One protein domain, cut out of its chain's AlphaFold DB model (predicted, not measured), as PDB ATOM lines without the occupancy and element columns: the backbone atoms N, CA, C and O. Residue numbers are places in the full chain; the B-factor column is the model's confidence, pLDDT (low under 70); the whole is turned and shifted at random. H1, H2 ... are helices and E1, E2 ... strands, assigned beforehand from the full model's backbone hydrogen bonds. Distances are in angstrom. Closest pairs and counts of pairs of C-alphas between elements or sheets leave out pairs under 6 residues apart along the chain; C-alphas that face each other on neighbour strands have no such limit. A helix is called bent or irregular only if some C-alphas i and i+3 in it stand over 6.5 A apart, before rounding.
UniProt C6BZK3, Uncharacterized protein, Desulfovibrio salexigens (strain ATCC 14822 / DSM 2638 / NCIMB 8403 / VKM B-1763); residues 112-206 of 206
ATOM      1  N   THR A 112     256.428 268.232 169.118       91.81
ATOM      2  CA  THR A 112     257.078 269.460 169.582       91.81
ATOM      3  C   THR A 112     257.212 269.472 171.106       91.81
ATOM      4  O   THR A 112     256.302 269.067 171.826       91.81
ATOM      5  N   GLN A 113     258.375 269.921 171.588       93.56
ATOM      6  CA  GLN A 113     258.655 270.053 173.014       93.56
ATOM      7  C   GLN A 113     257.704 271.061 173.659       93.56
ATOM      8  O   GLN A 113     257.507 272.150 173.125       93.56
ATOM      9  N   VAL A 114     257.148 270.694 174.813       92.75
ATOM     10  CA  VAL A 114     256.317 271.597 175.618       92.75
ATOM     11  C   VAL A 114     257.154 272.714 176.243       92.75
ATOM     12  O   VAL A 114     258.337 272.537 176.549       92.75
ATOM     13  N   ASP A 115     256.523 273.862 176.463       89.00
ATOM     14  CA  ASP A 115     257.168 275.005 177.105       89.00
ATOM     15  C   ASP A 115     257.594 274.685 178.546       89.00
ATOM     16  O   ASP A 115     256.963 273.896 179.251       89.00
ATOM     17  N   GLY A 116     258.693 275.305 178.990       83.56
ATOM     18  CA  GLY A 116     259.212 275.137 180.353       83.56
ATOM     19  C   GLY A 116     259.860 273.778 180.637       83.56
ATOM     20  O   GLY A 116     260.168 273.485 181.790       83.56
ATOM     21  N   PHE A 117     260.084 272.948 179.613       87.81
ATOM     22  CA  PHE A 117     260.752 271.660 179.783       87.81
ATOM     23  C   PHE A 117     262.210 271.832 180.269       87.81
ATOM     24  O   PHE A 117     262.939 272.648 179.690       87.81
ATOM     25  N   PRO A 118     262.657 271.080 181.296       85.31
ATOM     26  CA  PRO A 118     263.998 271.217 181.858       85.31
ATOM     27  C   PRO A 118     265.103 270.972 180.813       85.31
ATOM     28  O   PRO A 118     265.042 269.978 180.084       85.31
ATOM     29  N   PRO A 119     266.115 271.856 180.715       84.94
ATOM     30  CA  PRO A 119     267.138 271.794 179.664       84.94
ATOM     31  C   PRO A 119     268.130 270.629 179.821       84.94
ATOM     32  O   PRO A 119     268.830 270.279 178.873       84.94
ATOM     33  N   ASP A 120     268.217 270.056 181.014       85.81
ATOM     34  CA  ASP A 120     269.044 268.911 181.393       85.81
ATOM     35  C   ASP A 120     268.415 267.562 181.012       85.81
ATOM     36  O   ASP A 120     269.109 266.546 180.922       85.81
ATOM     37  N   LEU A 121     267.114 267.547 180.711       87.56
ATOM     38  CA  LEU A 121     266.393 266.355 180.291       87.56
ATOM     39  C   LEU A 121     266.306 266.251 178.762       87.56
ATOM     40  O   LEU A 121     266.245 267.237 178.031       87.56
ATOM     41  N   ASN A 122     266.247 265.020 178.248       91.69
ATOM     42  CA  ASN A 122     266.078 264.783 176.815       91.69
ATOM     43  C   ASN A 122     264.601 264.556 176.467       91.69
ATOM     44  O   ASN A 122     264.067 263.462 176.678       91.69
ATOM     45  N   TRP A 123     263.968 265.578 175.881       93.38
ATOM     46  CA  TRP A 123     262.566 265.544 175.452       93.38
ATOM     47  C   TRP A 123     262.232 264.321 174.596       93.38
ATOM     48  O   TRP A 123     261.316 263.572 174.921       93.38
ATOM     49  N   ASN A 124     263.003 264.074 173.533       92.94
ATOM     50  CA  ASN A 124     262.717 263.000 172.580       92.94
ATOM     51  C   ASN A 124     262.759 261.618 173.246       92.94
ATOM     52  O   ASN A 124     261.954 260.745 172.917       92.94
ATOM     53  N   ILE A 125     263.678 261.414 174.195       93.88
ATOM     54  CA  ILE A 125     263.768 260.157 174.948       93.88
ATOM     55  C   ILE A 125     262.560 260.008 175.879       93.88
ATOM     56  O   ILE A 125     261.953 258.936 175.917       93.88
ATOM     57  N   LEU A 126     262.188 261.063 176.607       94.81
ATOM     58  CA  LEU A 126     261.096 261.023 177.581       94.81
ATOM     59  C   LEU A 126     259.723 260.919 176.912       94.81
ATOM     60  O   LEU A 126     258.988 259.968 177.176       94.81
ATOM     61  N   ALA A 127     259.411 261.825 175.985       95.25
ATOM     62  CA  ALA A 127     258.171 261.810 175.215       95.25
ATOM     63  C   ALA A 127     258.049 260.538 174.359       95.25
ATOM     64  O   ALA A 127     256.971 259.945 174.267       95.25
ATOM     65  N   GLY A 128     259.156 260.067 173.772       95.44
ATOM     66  CA  GLY A 128     259.201 258.807 173.030       95.44
ATOM     67  C   GLY A 128     258.944 257.587 173.919       95.44
ATOM     68  O   GLY A 128     258.154 256.716 173.550       95.44
ATOM     69  N   SER A 129     259.554 257.540 175.107       96.56
ATOM     70  CA  SER A 129     259.320 256.475 176.091       96.56
ATOM     71  C   SER A 129     257.873 256.460 176.574       96.56
ATOM     72  O   SER A 129     257.263 255.392 176.586       96.56
ATOM     73  N   LEU A 130     257.310 257.622 176.915       97.38
ATOM     74  CA  LEU A 130     255.914 257.732 177.330       97.38
ATOM     75  C   LEU A 130     254.964 257.295 176.215       97.38
ATOM     76  O   LEU A 130     254.039 256.529 176.464       97.38
ATOM     77  N   SER A 131     255.208 257.732 174.976       97.12
ATOM     78  CA  SER A 131     254.373 257.365 173.826       97.12
ATOM     79  C   SER A 131     254.335 255.852 173.610       97.12
ATOM     80  O   SER A 131     253.259 255.281 173.440       97.12
ATOM     81  N   LEU A 132     255.497 255.188 173.673       97.25
ATOM     82  CA  LEU A 132     255.576 253.730 173.597       97.25
ATOM     83  C   LEU A 132     254.808 253.073 174.745       97.25
ATOM     84  O   LEU A 132     254.017 252.160 174.507       97.25
ATOM     85  N   TRP A 133     255.034 253.524 175.979       97.81
ATOM     86  CA  TRP A 133     254.390 252.940 177.149       97.81
ATOM     87  C   TRP A 133     252.868 253.087 177.096       97.81
ATOM     88  O   TRP A 133     252.161 252.093 177.253       97.81
ATOM     89  N   ARG A 134     252.367 254.289 176.777       97.12
ATOM     90  CA  ARG A 134     250.939 254.562 176.571       97.12
ATOM     91  C   ARG A 134     250.350 253.671 175.499       97.12
ATOM     92  O   ARG A 134     249.339 253.025 175.754       97.12
ATOM     93  N   ALA A 135     251.005 253.563 174.343       97.12
ATOM     94  CA  ALA A 135     250.559 252.683 173.270       97.12
ATOM     95  C   ALA A 135     250.464 251.225 173.740       97.12
ATOM     96  O   ALA A 135     249.486 250.543 173.445       97.12
ATOM     97  N   CYS A 136     251.434 250.757 174.526       96.56
ATOM     98  CA  CYS A 136     251.418 249.399 175.060       96.56
ATOM     99  C   CYS A 136     250.342 249.168 176.130       96.56
ATOM    100  O   CYS A 136     249.956 248.023 176.338       96.56
ATOM    101  N   CYS A 137     249.870 250.216 176.806       95.62
ATOM    102  CA  CYS A 137     248.763 250.130 177.755       95.62
ATOM    103  C   CYS A 137     247.394 250.205 177.062       95.62
ATOM    104  O   CYS A 137     246.503 249.443 177.418       95.62
ATOM    105  N   GLY A 138     247.221 251.098 176.081       95.31
ATOM    106  CA  GLY A 138     245.922 251.334 175.446       95.31
ATOM    107  C   GLY A 138     245.610 250.395 174.280       95.31
ATOM    108  O   GLY A 138     244.526 249.823 174.227       95.31
ATOM    109  N   LEU A 139     246.550 250.181 173.349       95.50
ATOM    110  CA  LEU A 139     246.278 249.421 172.119       95.50
ATOM    111  C   LEU A 139     245.759 247.988 172.350       95.50
ATOM    112  O   LEU A 139     244.855 247.593 171.614       95.50
ATOM    113  N   PRO A 140     246.225 247.218 173.360       94.25
ATOM    114  CA  PRO A 140     245.654 245.904 173.664       94.25
ATOM    115  C   PRO A 140     244.141 245.897 173.913       94.25
ATOM    116  O   PRO A 140     243.504 244.887 173.631       94.25
ATOM    117  N   ASN A 141     243.568 247.002 174.398       92.56
ATOM    118  CA  ASN A 141     242.130 247.118 174.660       92.56
ATOM    119  C   ASN A 141     241.318 247.304 173.370       92.56
ATOM    120  O   ASN A 141     240.103 247.162 173.393       92.56
ATOM    121  N   GLY A 142     241.978 247.644 172.255       89.75
ATOM    122  CA  GLY A 142     241.360 247.962 170.966       89.75
ATOM    123  C   GLY A 142     241.616 246.946 169.853       89.75
ATOM    124  O   GLY A 142     241.180 247.176 168.727       89.75
ATOM    125  N   CYS A 143     242.344 245.856 170.116       89.31
ATOM    126  CA  CYS A 143     242.657 244.835 169.110       89.31
ATOM    127  C   CYS A 143     242.233 243.428 169.503       89.31
ATOM    128  O   CYS A 143     241.970 243.123 170.663       89.31
ATOM    129  N   ASP A 144     242.301 242.537 168.514       86.56
ATOM    130  CA  ASP A 144     242.308 241.101 168.743       86.56
ATOM    131  C   ASP A 144     243.379 240.695 169.789       86.56
ATOM    132  O   ASP A 144     244.520 241.182 169.740       86.56
ATOM    133  N   PRO A 145     243.069 239.772 170.720       85.44
ATOM    134  CA  PRO A 145     244.004 239.339 171.759       85.44
ATOM    135  C   PRO A 145     245.352 238.812 171.243       85.44
ATOM    136  O   PRO A 145     246.361 238.880 171.956       85.44
ATOM    137  N   SER A 146     245.411 238.276 170.019       85.88
ATOM    138  CA  SER A 146     246.668 237.827 169.409       85.88
ATOM    139  C   SER A 146     247.632 238.989 169.146       85.88
ATOM    140  O   SER A 146     248.834 238.842 169.395       85.88
ATOM    141  N   LEU A 147     247.111 240.160 168.759       88.81
ATOM    142  CA  LEU A 147     247.874 241.397 168.576       88.81
ATOM    143  C   LEU A 147     248.289 242.008 169.920       88.81
ATOM    144  O   LEU A 147     249.408 242.503 170.046       88.81
ATOM    145  N   GLY A 148     247.468 241.881 170.967       90.25
ATOM    146  CA  GLY A 148     247.805 242.353 172.318       90.25
ATOM    147  C   GLY A 148     249.146 241.811 172.843       90.25
ATOM    148  O   GLY A 148     249.910 242.520 173.506       90.25
ATOM    149  N   LYS A 149     249.513 240.576 172.469       90.00
ATOM    150  CA  LYS A 149     250.808 239.968 172.829       90.00
ATOM    151  C   LYS A 149     252.011 240.732 172.267       90.00
ATOM    152  O   LYS A 149     253.071 240.713 172.892       90.00
ATOM    153  N   TYR A 150     251.878 241.371 171.106       91.81
ATOM    154  CA  TYR A 150     252.942 242.179 170.511       91.81
ATOM    155  C   TYR A 150     253.229 243.424 171.357       91.81
ATOM    156  O   TYR A 150     254.380 243.665 171.728       91.81
ATOM    157  N   PHE A 151     252.187 244.159 171.744       93.19
ATOM    158  CA  PHE A 151     252.316 245.367 172.562       93.19
ATOM    159  C   PHE A 151     252.852 245.068 173.964       93.19
ATOM    160  O   PHE A 151     253.765 245.744 174.433       93.19
ATOM    161  N   ASN A 152     252.394 243.979 174.589       89.38
ATOM    162  CA  ASN A 152     252.925 243.538 175.881       89.38
ATOM    163  C   ASN A 152     254.435 243.264 175.831       89.38
ATOM    164  O   ASN A 152     255.160 243.614 176.760       89.38
ATOM    165  N   LYS A 153     254.932 242.683 174.729       90.88
ATOM    166  CA  LYS A 153     256.375 242.485 174.520       90.88
ATOM    167  C   LYS A 153     257.105 243.800 174.266       90.88
ATOM    168  O   LYS A 153     258.204 243.975 174.773       90.88
ATOM    169  N   MET A 154     256.520 244.718 173.499       92.06
ATOM    170  CA  MET A 154     257.145 246.014 173.220       92.06
ATOM    171  C   MET A 154     257.279 246.907 174.453       92.06
ATOM    172  O   MET A 154     258.181 247.741 174.488       92.06
ATOM    173  N   LYS A 155     256.435 246.728 175.474       92.12
ATOM    174  CA  LYS A 155     256.482 247.530 176.705       92.12
ATOM    175  C   LYS A 155     257.860 247.501 177.381       92.12
ATOM    176  O   LYS A 155     258.299 248.519 177.907       92.12
ATOM    177  N   THR A 156     258.584 246.380 177.291       91.06
ATOM    178  CA  THR A 156     259.942 246.223 177.853       91.06
ATOM    179  C   THR A 156     261.019 247.008 177.102       91.06
ATOM    180  O   THR A 156     262.110 247.198 177.629       91.06
ATOM    181  N   VAL A 157     260.726 247.481 175.887       92.38
ATOM    182  CA  VAL A 157     261.619 248.342 175.093       92.38
ATOM    183  C   VAL A 157     261.546 249.799 175.565       92.38
ATOM    184  O   VAL A 157     262.406 250.607 175.218       92.38
ATOM    185  N   SER A 158     260.534 250.159 176.362       94.44
ATOM    186  CA  SER A 158     260.431 251.498 176.939       94.44
ATOM    187  C   SER A 158     261.618 251.799 177.844       94.44
ATOM    188  O   SER A 158     262.018 250.975 178.664       94.44
ATOM    189  N   ARG A 159     262.163 253.011 177.707       95.12
ATOM    190  CA  ARG A 159     263.305 253.466 178.503       95.12
ATOM    191  C   ARG A 159     262.949 253.611 179.979       95.12
ATOM    192  O   ARG A 159     263.779 253.308 180.828       95.12
ATOM    193  N   TYR A 160     261.732 254.067 180.249       95.50
ATOM    194  CA  TYR A 160     261.201 254.263 181.588       95.50
ATOM    195  C   TYR A 160     259.892 253.502 181.759       95.50
ATOM    196  O   TYR A 160     259.152 253.270 180.793       95.50
ATOM    197  N   GLN A 161     259.624 253.119 183.002       95.31
ATOM    198  CA  GLN A 161     258.321 252.626 183.413       95.31
ATOM    199  C   GLN A 161     257.474 253.820 183.829       95.31
ATOM    200  O   GLN A 161     257.966 254.696 184.537       95.31
ATOM    201  N   TRP A 162     256.235 253.853 183.352       97.12
ATOM    202  CA  TRP A 162     255.326 254.962 183.596       97.12
ATOM    203  C   TRP A 162     254.088 254.496 184.350       97.12
ATOM    204  O   TRP A 162     253.473 253.486 183.997       97.12
ATOM    205  N   ASP A 163     253.681 255.298 185.320       97.12
ATOM    206  CA  ASP A 163     252.434 255.139 186.053       97.12
ATOM    207  C   ASP A 163     251.419 256.151 185.533       97.12
ATOM    208  O   ASP A 163     251.735 257.336 185.414       97.12
ATOM    209  N   ASN A 164     250.204 255.697 185.227       96.94
ATOM    210  CA  ASN A 164     249.085 256.598 184.975       96.94
ATOM    211  C   ASN A 164     248.498 257.012 186.328       96.94
ATOM    212  O   ASN A 164     247.896 256.193 187.016       96.94
ATOM    213  N   ILE A 165     248.744 258.258 186.725       97.12
ATOM    214  CA  ILE A 165     248.335 258.799 188.026       97.12
ATOM    215  C   ILE A 165     246.851 259.162 188.009       97.12
ATOM    216  O   ILE A 165     246.146 258.925 188.988       97.12
ATOM    217  N   SER A 166     246.385 259.740 186.904       96.75
ATOM    218  CA  SER A 166     244.985 260.102 186.717       96.75
ATOM    219  C   SER A 166     244.555 259.922 185.266       96.75
ATOM    220  O   SER A 166     245.360 259.988 184.330       96.75
ATOM    221  N   TYR A 167     243.257 259.683 185.113       97.44
ATOM    222  CA  TYR A 167     242.548 259.613 183.848       97.44
ATOM    223  C   TYR A 167     241.161 260.214 184.077       97.44
ATOM    224  O   TYR A 167     240.361 259.662 184.836       97.44
ATOM    225  N   GLU A 168     240.893 261.353 183.453       96.94
ATOM    226  CA  GLU A 168     239.669 262.128 183.640       96.94
ATOM    227  C   GLU A 168     239.025 262.406 182.281       96.94
ATOM    228  O   GLU A 168     239.714 262.673 181.296       96.94
ATOM    229  N   VAL A 169     237.695 262.310 182.228       94.81
ATOM    230  CA  VAL A 169     236.905 262.559 181.017       94.81
ATOM    231  C   VAL A 169     235.860 263.619 181.329       94.81
ATOM    232  O   VAL A 169     234.963 263.390 182.143       94.81
ATOM    233  N   GLU A 170     235.954 264.756 180.649       91.06
ATOM    234  CA  GLU A 170     235.035 265.886 180.765       91.06
ATOM    235  C   GLU A 170     234.490 266.244 179.377       91.06
ATOM    236  O   GLU A 170     235.107 266.965 178.595       91.06
ATOM    237  N   GLY A 171     233.315 265.704 179.037       85.88
ATOM    238  CA  GLY A 171     232.745 265.860 177.697       85.88
ATOM    239  C   GLY A 171     233.634 265.220 176.626       85.88
ATOM    240  O   GLY A 171     233.885 264.017 176.679       85.88
ATOM    241  N   ASP A 172     234.102 266.029 175.673       84.06
ATOM    242  CA  ASP A 172     235.025 265.624 174.598       84.06
ATOM    243  C   ASP A 172     236.502 265.896 174.955       84.06
ATOM    244  O   ASP A 172     237.373 265.944 174.083       84.06
ATOM    245  N   GLU A 173     236.803 266.133 176.232       93.25
ATOM    246  CA  GLU A 173     238.170 266.280 176.719       93.25
ATOM    247  C   GLU A 173     238.561 265.088 177.595       93.25
ATOM    248  O   GLU A 173     237.848 264.706 178.521       93.25
ATOM    249  N   ILE A 174     239.716 264.501 177.294       97.00
ATOM    250  CA  ILE A 174     240.360 263.448 178.075       97.00
ATOM    251  C   ILE A 174     241.684 264.004 178.575       97.00
ATOM    252  O   ILE A 174     242.525 264.424 177.770       97.00
ATOM    253  N   VAL A 175     241.872 263.997 179.889       97.69
ATOM    254  CA  VAL A 175     243.108 264.430 180.541       97.69
ATOM    255  C   VAL A 175     243.737 263.242 181.254       97.69
ATOM    256  O   VAL A 175     243.078 262.511 181.988       97.69
ATOM    257  N   GLU A 176     245.031 263.046 181.029       97.81
ATOM    258  CA  GLU A 176     245.812 261.980 181.645       97.81
ATOM    259  C   GLU A 176     247.053 262.569 182.311       97.81
ATOM    260  O   GLU A 176     247.776 263.355 181.691       97.81
ATOM    261  N   GLU A 177     247.366 262.125 183.525       97.75
ATOM    262  CA  GLU A 177     248.659 262.393 184.155       97.75
ATOM    263  C   GLU A 177     249.500 261.118 184.188       97.75
ATOM    264  O   GLU A 177     249.043 260.058 184.620       97.75
ATOM    265  N   TRP A 178     250.746 261.216 183.732       98.00
ATOM    266  CA  TRP A 178     251.683 260.097 183.691       98.00
ATOM    267  C   TRP A 178     252.987 260.458 184.375       98.00
ATOM    268  O   TRP A 178     253.573 261.488 184.054       98.00
ATOM    269  N   SER A 179     253.487 259.595 185.259       97.38
ATOM    270  CA  SER A 179     254.773 259.816 185.921       97.38
ATOM    271  C   SER A 179     255.775 258.704 185.738       97.38
ATOM    272  O   SER A 179     255.399 257.541 185.644       97.38
ATOM    273  N   ALA A 180     257.050 259.072 185.776       96.19
ATOM    274  CA  ALA A 180     258.168 258.146 185.868       96.19
ATOM    275  C   ALA A 180     259.262 258.727 186.772       96.19
ATOM    276  O   ALA A 180     259.412 259.946 186.872       96.19
ATOM    277  N   CYS A 181     260.049 257.853 187.397       93.38
ATOM    278  CA  CYS A 181     261.330 258.231 187.991       93.38
ATOM    279  C   CYS A 181     262.427 258.082 186.932       93.38
ATOM    280  O   CYS A 181     262.559 257.030 186.300       93.38
ATOM    281  N   VAL A 182     263.190 259.149 186.723       90.19
ATOM    282  CA  VAL A 182     264.239 259.251 185.710       90.19
ATOM    283  C   VAL A 182     265.576 259.390 186.428       90.19
ATOM    284  O   VAL A 182     265.729 260.349 187.181       90.19
ATOM    285  N   PRO A 183     266.546 258.493 186.184       84.31
ATOM    286  CA  PRO A 183     267.863 258.618 186.786       84.31
ATOM    287  C   PRO A 183     268.539 259.910 186.343       84.31
ATOM    288  O   PRO A 183     268.653 260.171 185.141       84.31
ATOM    289  N   ASP A 184     269.013 260.672 187.317       80.06
ATOM    290  CA  ASP A 184     269.776 261.895 187.137       80.06
ATOM    291  C   ASP A 184     271.136 261.785 187.836       80.06
ATOM    292  O   ASP A 184     271.264 261.254 188.940       80.06
ATOM    293  N   ALA A 185     272.177 262.289 187.177       71.31
ATOM    294  CA  ALA A 185     273.548 262.146 187.655       71.31
ATOM    295  C   ALA A 185     273.865 263.010 188.893       71.31
ATOM    296  O   ALA A 185     274.886 262.778 189.539       71.31
ATOM    297  N   VAL A 186     273.030 264.006 189.210       71.06
ATOM    298  CA  VAL A 186     273.262 265.005 190.263       71.06
ATOM    299  C   VAL A 186     272.373 264.758 191.484       71.06
ATOM    300  O   VAL A 186     272.858 264.842 192.611       71.06
ATOM    301  N   VAL A 187     271.091 264.437 191.281       70.50
ATOM    302  CA  VAL A 187     270.080 264.279 192.353       70.50
ATOM    303  C   VAL A 187     269.539 262.846 192.512       70.50
ATOM    304  O   VAL A 187     268.541 262.633 193.198       70.50
ATOM    305  N   ASN A 188     270.245 261.848 191.964       75.12
ATOM    306  CA  ASN A 188     269.886 260.421 191.870       75.12
ATOM    307  C   ASN A 188     268.693 260.137 190.952       75.12
ATOM    308  O   ASN A 188     268.888 259.542 189.900       75.12
ATOM    309  N   ASP A 189     267.482 260.543 191.335       85.31
ATOM    310  CA  ASP A 189     266.258 260.289 190.567       85.31
ATOM    311  C   ASP A 189     265.366 261.535 190.560       85.31
ATOM    312  O   ASP A 189     265.016 262.081 191.608       85.31
ATOM    313  N   ILE A 190     264.947 261.959 189.369       88.81
ATOM    314  CA  ILE A 190     263.970 263.031 189.164       88.81
ATOM    315  C   ILE A 190     262.623 262.392 188.848       88.81
ATOM    316  O   ILE A 190     262.496 261.599 187.911       88.81
ATOM    317  N   LYS A 191     261.584 262.754 189.604       92.12
ATOM    318  CA  LYS A 191     260.212 262.406 189.237       92.12
ATOM    319  C   LYS A 191     259.728 263.381 188.169       92.12
ATOM    320  O   LYS A 191     259.641 264.576 188.422       92.12
ATOM    321  N   VAL A 192     259.378 262.861 187.001       93.50
ATOM    322  CA  VAL A 192     258.738 263.635 185.932       93.50
ATOM    323  C   VAL A 192     257.257 263.302 185.882       93.50
ATOM    324  O   VAL A 192     256.882 262.142 186.065       93.50
ATOM    325  N   VAL A 193     256.418 264.303 185.627       96.00
ATOM    326  CA  VAL A 193     254.972 264.128 185.470       96.00
ATOM    327  C   VAL A 193     254.517 264.852 184.209       96.00
ATOM    328  O   VAL A 193     254.600 266.072 184.127       96.00
ATOM    329  N   PHE A 194     254.034 264.112 183.216       96.56
ATOM    330  CA  PHE A 194     253.457 264.675 182.000       96.56
ATOM    331  C   PHE A 194     251.941 264.744 182.089       96.56
ATOM    332  O   PHE A 194     251.298 263.789 182.524       96.56
ATOM    333  N   VAL A 195     251.389 265.849 181.593       96.88
ATOM    334  CA  VAL A 195     249.955 266.014 181.359       96.88
ATOM    335  C   VAL A 195     249.685 265.807 179.879       96.88
ATOM    336  O   VAL A 195     250.279 266.472 179.022       96.88
ATOM    337  N   ILE A 196     248.761 264.909 179.570       96.69
ATOM    338  CA  ILE A 196     248.302 264.635 178.216       96.69
ATOM    339  C   ILE A 196     246.852 265.063 178.104       96.69
ATOM    340  O   ILE A 196     246.032 264.676 178.928       96.69
ATOM    341  N   LYS A 197     246.538 265.833 177.066       96.00
ATOM    342  CA  LYS A 197     245.175 266.248 176.747       96.00
ATOM    343  C   LYS A 197     244.810 265.732 175.364       96.00
ATOM    344  O   LYS A 197     245.505 266.036 174.395       96.00
ATOM    345  N   ASN A 198     243.750 264.934 175.263       94.81
ATOM    346  CA  ASN A 198     243.265 264.363 174.001       94.81
ATOM    347  C   ASN A 198     244.365 263.642 173.197       94.81
ATOM    348  O   ASN A 198     244.443 263.737 171.972       94.81
ATOM    349  N   GLY A 199     245.255 262.937 173.903       93.56
ATOM    350  CA  GLY A 199     246.354 262.167 173.318       93.56
ATOM    351  C   GLY A 199     247.656 262.927 173.097       93.56
ATOM    352  O   GLY A 199     248.657 262.306 172.733       93.56
ATOM    353  N   LEU A 200     247.662 264.235 173.346       94.19
ATOM    354  CA  LEU A 200     248.769 265.142 173.068       94.19
ATOM    355  C   LEU A 200     249.471 265.540 174.362       94.19
ATOM    356  O   LEU A 200     248.812 265.928 175.323       94.19
ATOM    357  N   ILE A 201     250.803 265.477 174.386       94.62
ATOM    358  CA  ILE A 201     251.571 265.959 175.540       94.62
ATOM    359  C   ILE A 201     251.411 267.480 175.598       94.62
ATOM    360  O   ILE A 201     251.781 268.182 174.662       94.62
ATOM    361  N   SER A 202     250.813 267.963 176.682       93.62
ATOM    362  CA  SER A 202     250.385 269.357 176.831       93.62
ATOM    363  C   SER A 202     251.270 270.147 177.789       93.62
ATOM    364  O   SER A 202     251.521 271.325 177.556       93.62
ATOM    365  N   ALA A 203     251.770 269.504 178.846       92.88
ATOM    366  CA  ALA A 203     252.611 270.147 179.846       92.88
ATOM    367  C   ALA A 203     253.468 269.131 180.610       92.88
ATOM    368  O   ALA A 203     253.167 267.935 180.648       92.88
ATOM    369  N   LEU A 204     254.508 269.647 181.265       90.12
ATOM    370  CA  LEU A 204     255.209 268.982 182.357       90.12
ATOM    371  C   LEU A 204     254.749 269.621 183.675       90.12
ATOM    372  O   LEU A 204     254.783 270.844 183.816       90.12
ATOM    373  N   LYS A 205     254.310 268.806 184.630       86.12
ATOM    374  CA  LYS A 205     253.936 269.238 185.978       86.12
ATOM    375  C   LYS A 205     255.178 269.154 186.871       86.12
ATOM    376  O   LYS A 205     255.848 268.119 186.883       86.12
ATOM    377  N   GLY A 206     255.499 270.272 187.525       64.12
ATOM    378  CA  GLY A 206     256.606 270.394 188.481       64.12
ATOM    379  C   GLY A 206     256.288 269.809 189.847       64.12
ATOM    380  O   GLY A 206     255.085 269.656 190.162       64.12
TER     381      GLY A 206
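Overview. This is residues 112 to 206 of the 206 residues of an uncharacterized protein of Desulfovibrio salexigens (strain ATCC 14822 / DSM 2638 / NCIMB 8403 / VKM B-1763) (UniProt C6BZK3). A long helix, H1, packs slantwise over one face of a twisted four-stranded sheet, and a second helix, H2, folds back beside H1 to make a helical hairpin whose turn, residues 141 to 146, sticks out. No named helix covers the other face of the sheet, a meander in which each strand is the antiparallel neighbour of the one before, in the order E1 E2 E3 E4. The printed part has 95 residues with two named helices followed by four strands, and its class is mixed. The whole is compact, with a radius of gyration of the C-alphas of 14.2 A and spans of 44 by 33 by 22 A.

Arrangement. H1, residues 123 to 142, and H2, residues 145 to 157, form a helical hairpin at a shallow tilt of 20 degrees, opposite ways. They touch, H1 with residues 132 to 141 alone; their closest C-alphas, of Pro 140 and Gly 148, are 4.4 A apart. H1 has a kink of 27 degrees near residue 136 and is only just irregular, with C-alphas 137 and 140 6.7 A apart. Within hydrogen-bond range are 13 of 16 O i to N i+4 pairs in H1 and 4 of 9 in H2, where 6 of 10 O i to N i+3 pairs are too. The sheet holds E1, residues 163 to 170, E2, residues 173 to 184, E3, residues 188 to 197, and E4, residues 200 to 205. H1 is on it at a height over the sheet of 9.1 A, and stands at 55 degrees to E3 on the local plane, slantwise to the strands. The closest C-alphas of H1 and E2, of Leu 130 and Trp 178, are 8.0 A apart. H2 is not on the sheet. Antiparallel E1 and E2 have N 165 and O 177 at 2.8 A; E2 and E3 have N 178 and O 194 at 2.9 A; E3 and E4 have N 195 and O 203 at 2.9 A.

Along the chain. Residues 112 to 122 come before H1, which begins at C-alpha 123 (262.566, 265.544, 175.452) and measures 27.9 A. H2 measures 20.1 A, E1 21.1 A, E2 33.6 A, E3 29.6 A and E4 14.5 A. E2 begins at C-alpha 173 (238.170, 266.280, 176.719), and E4 ends at C-alpha 205 (253.936, 269.238, 185.978).

Size, cuts and confidence. The two C-alphas farthest apart, of Asp 144 and Val 186, are 44.6 A apart. The printed part has no cut, and the links between its named elements are tight. Mean pLDDT of the printed part is 91.6; residue 206, the chain's last, is under 70.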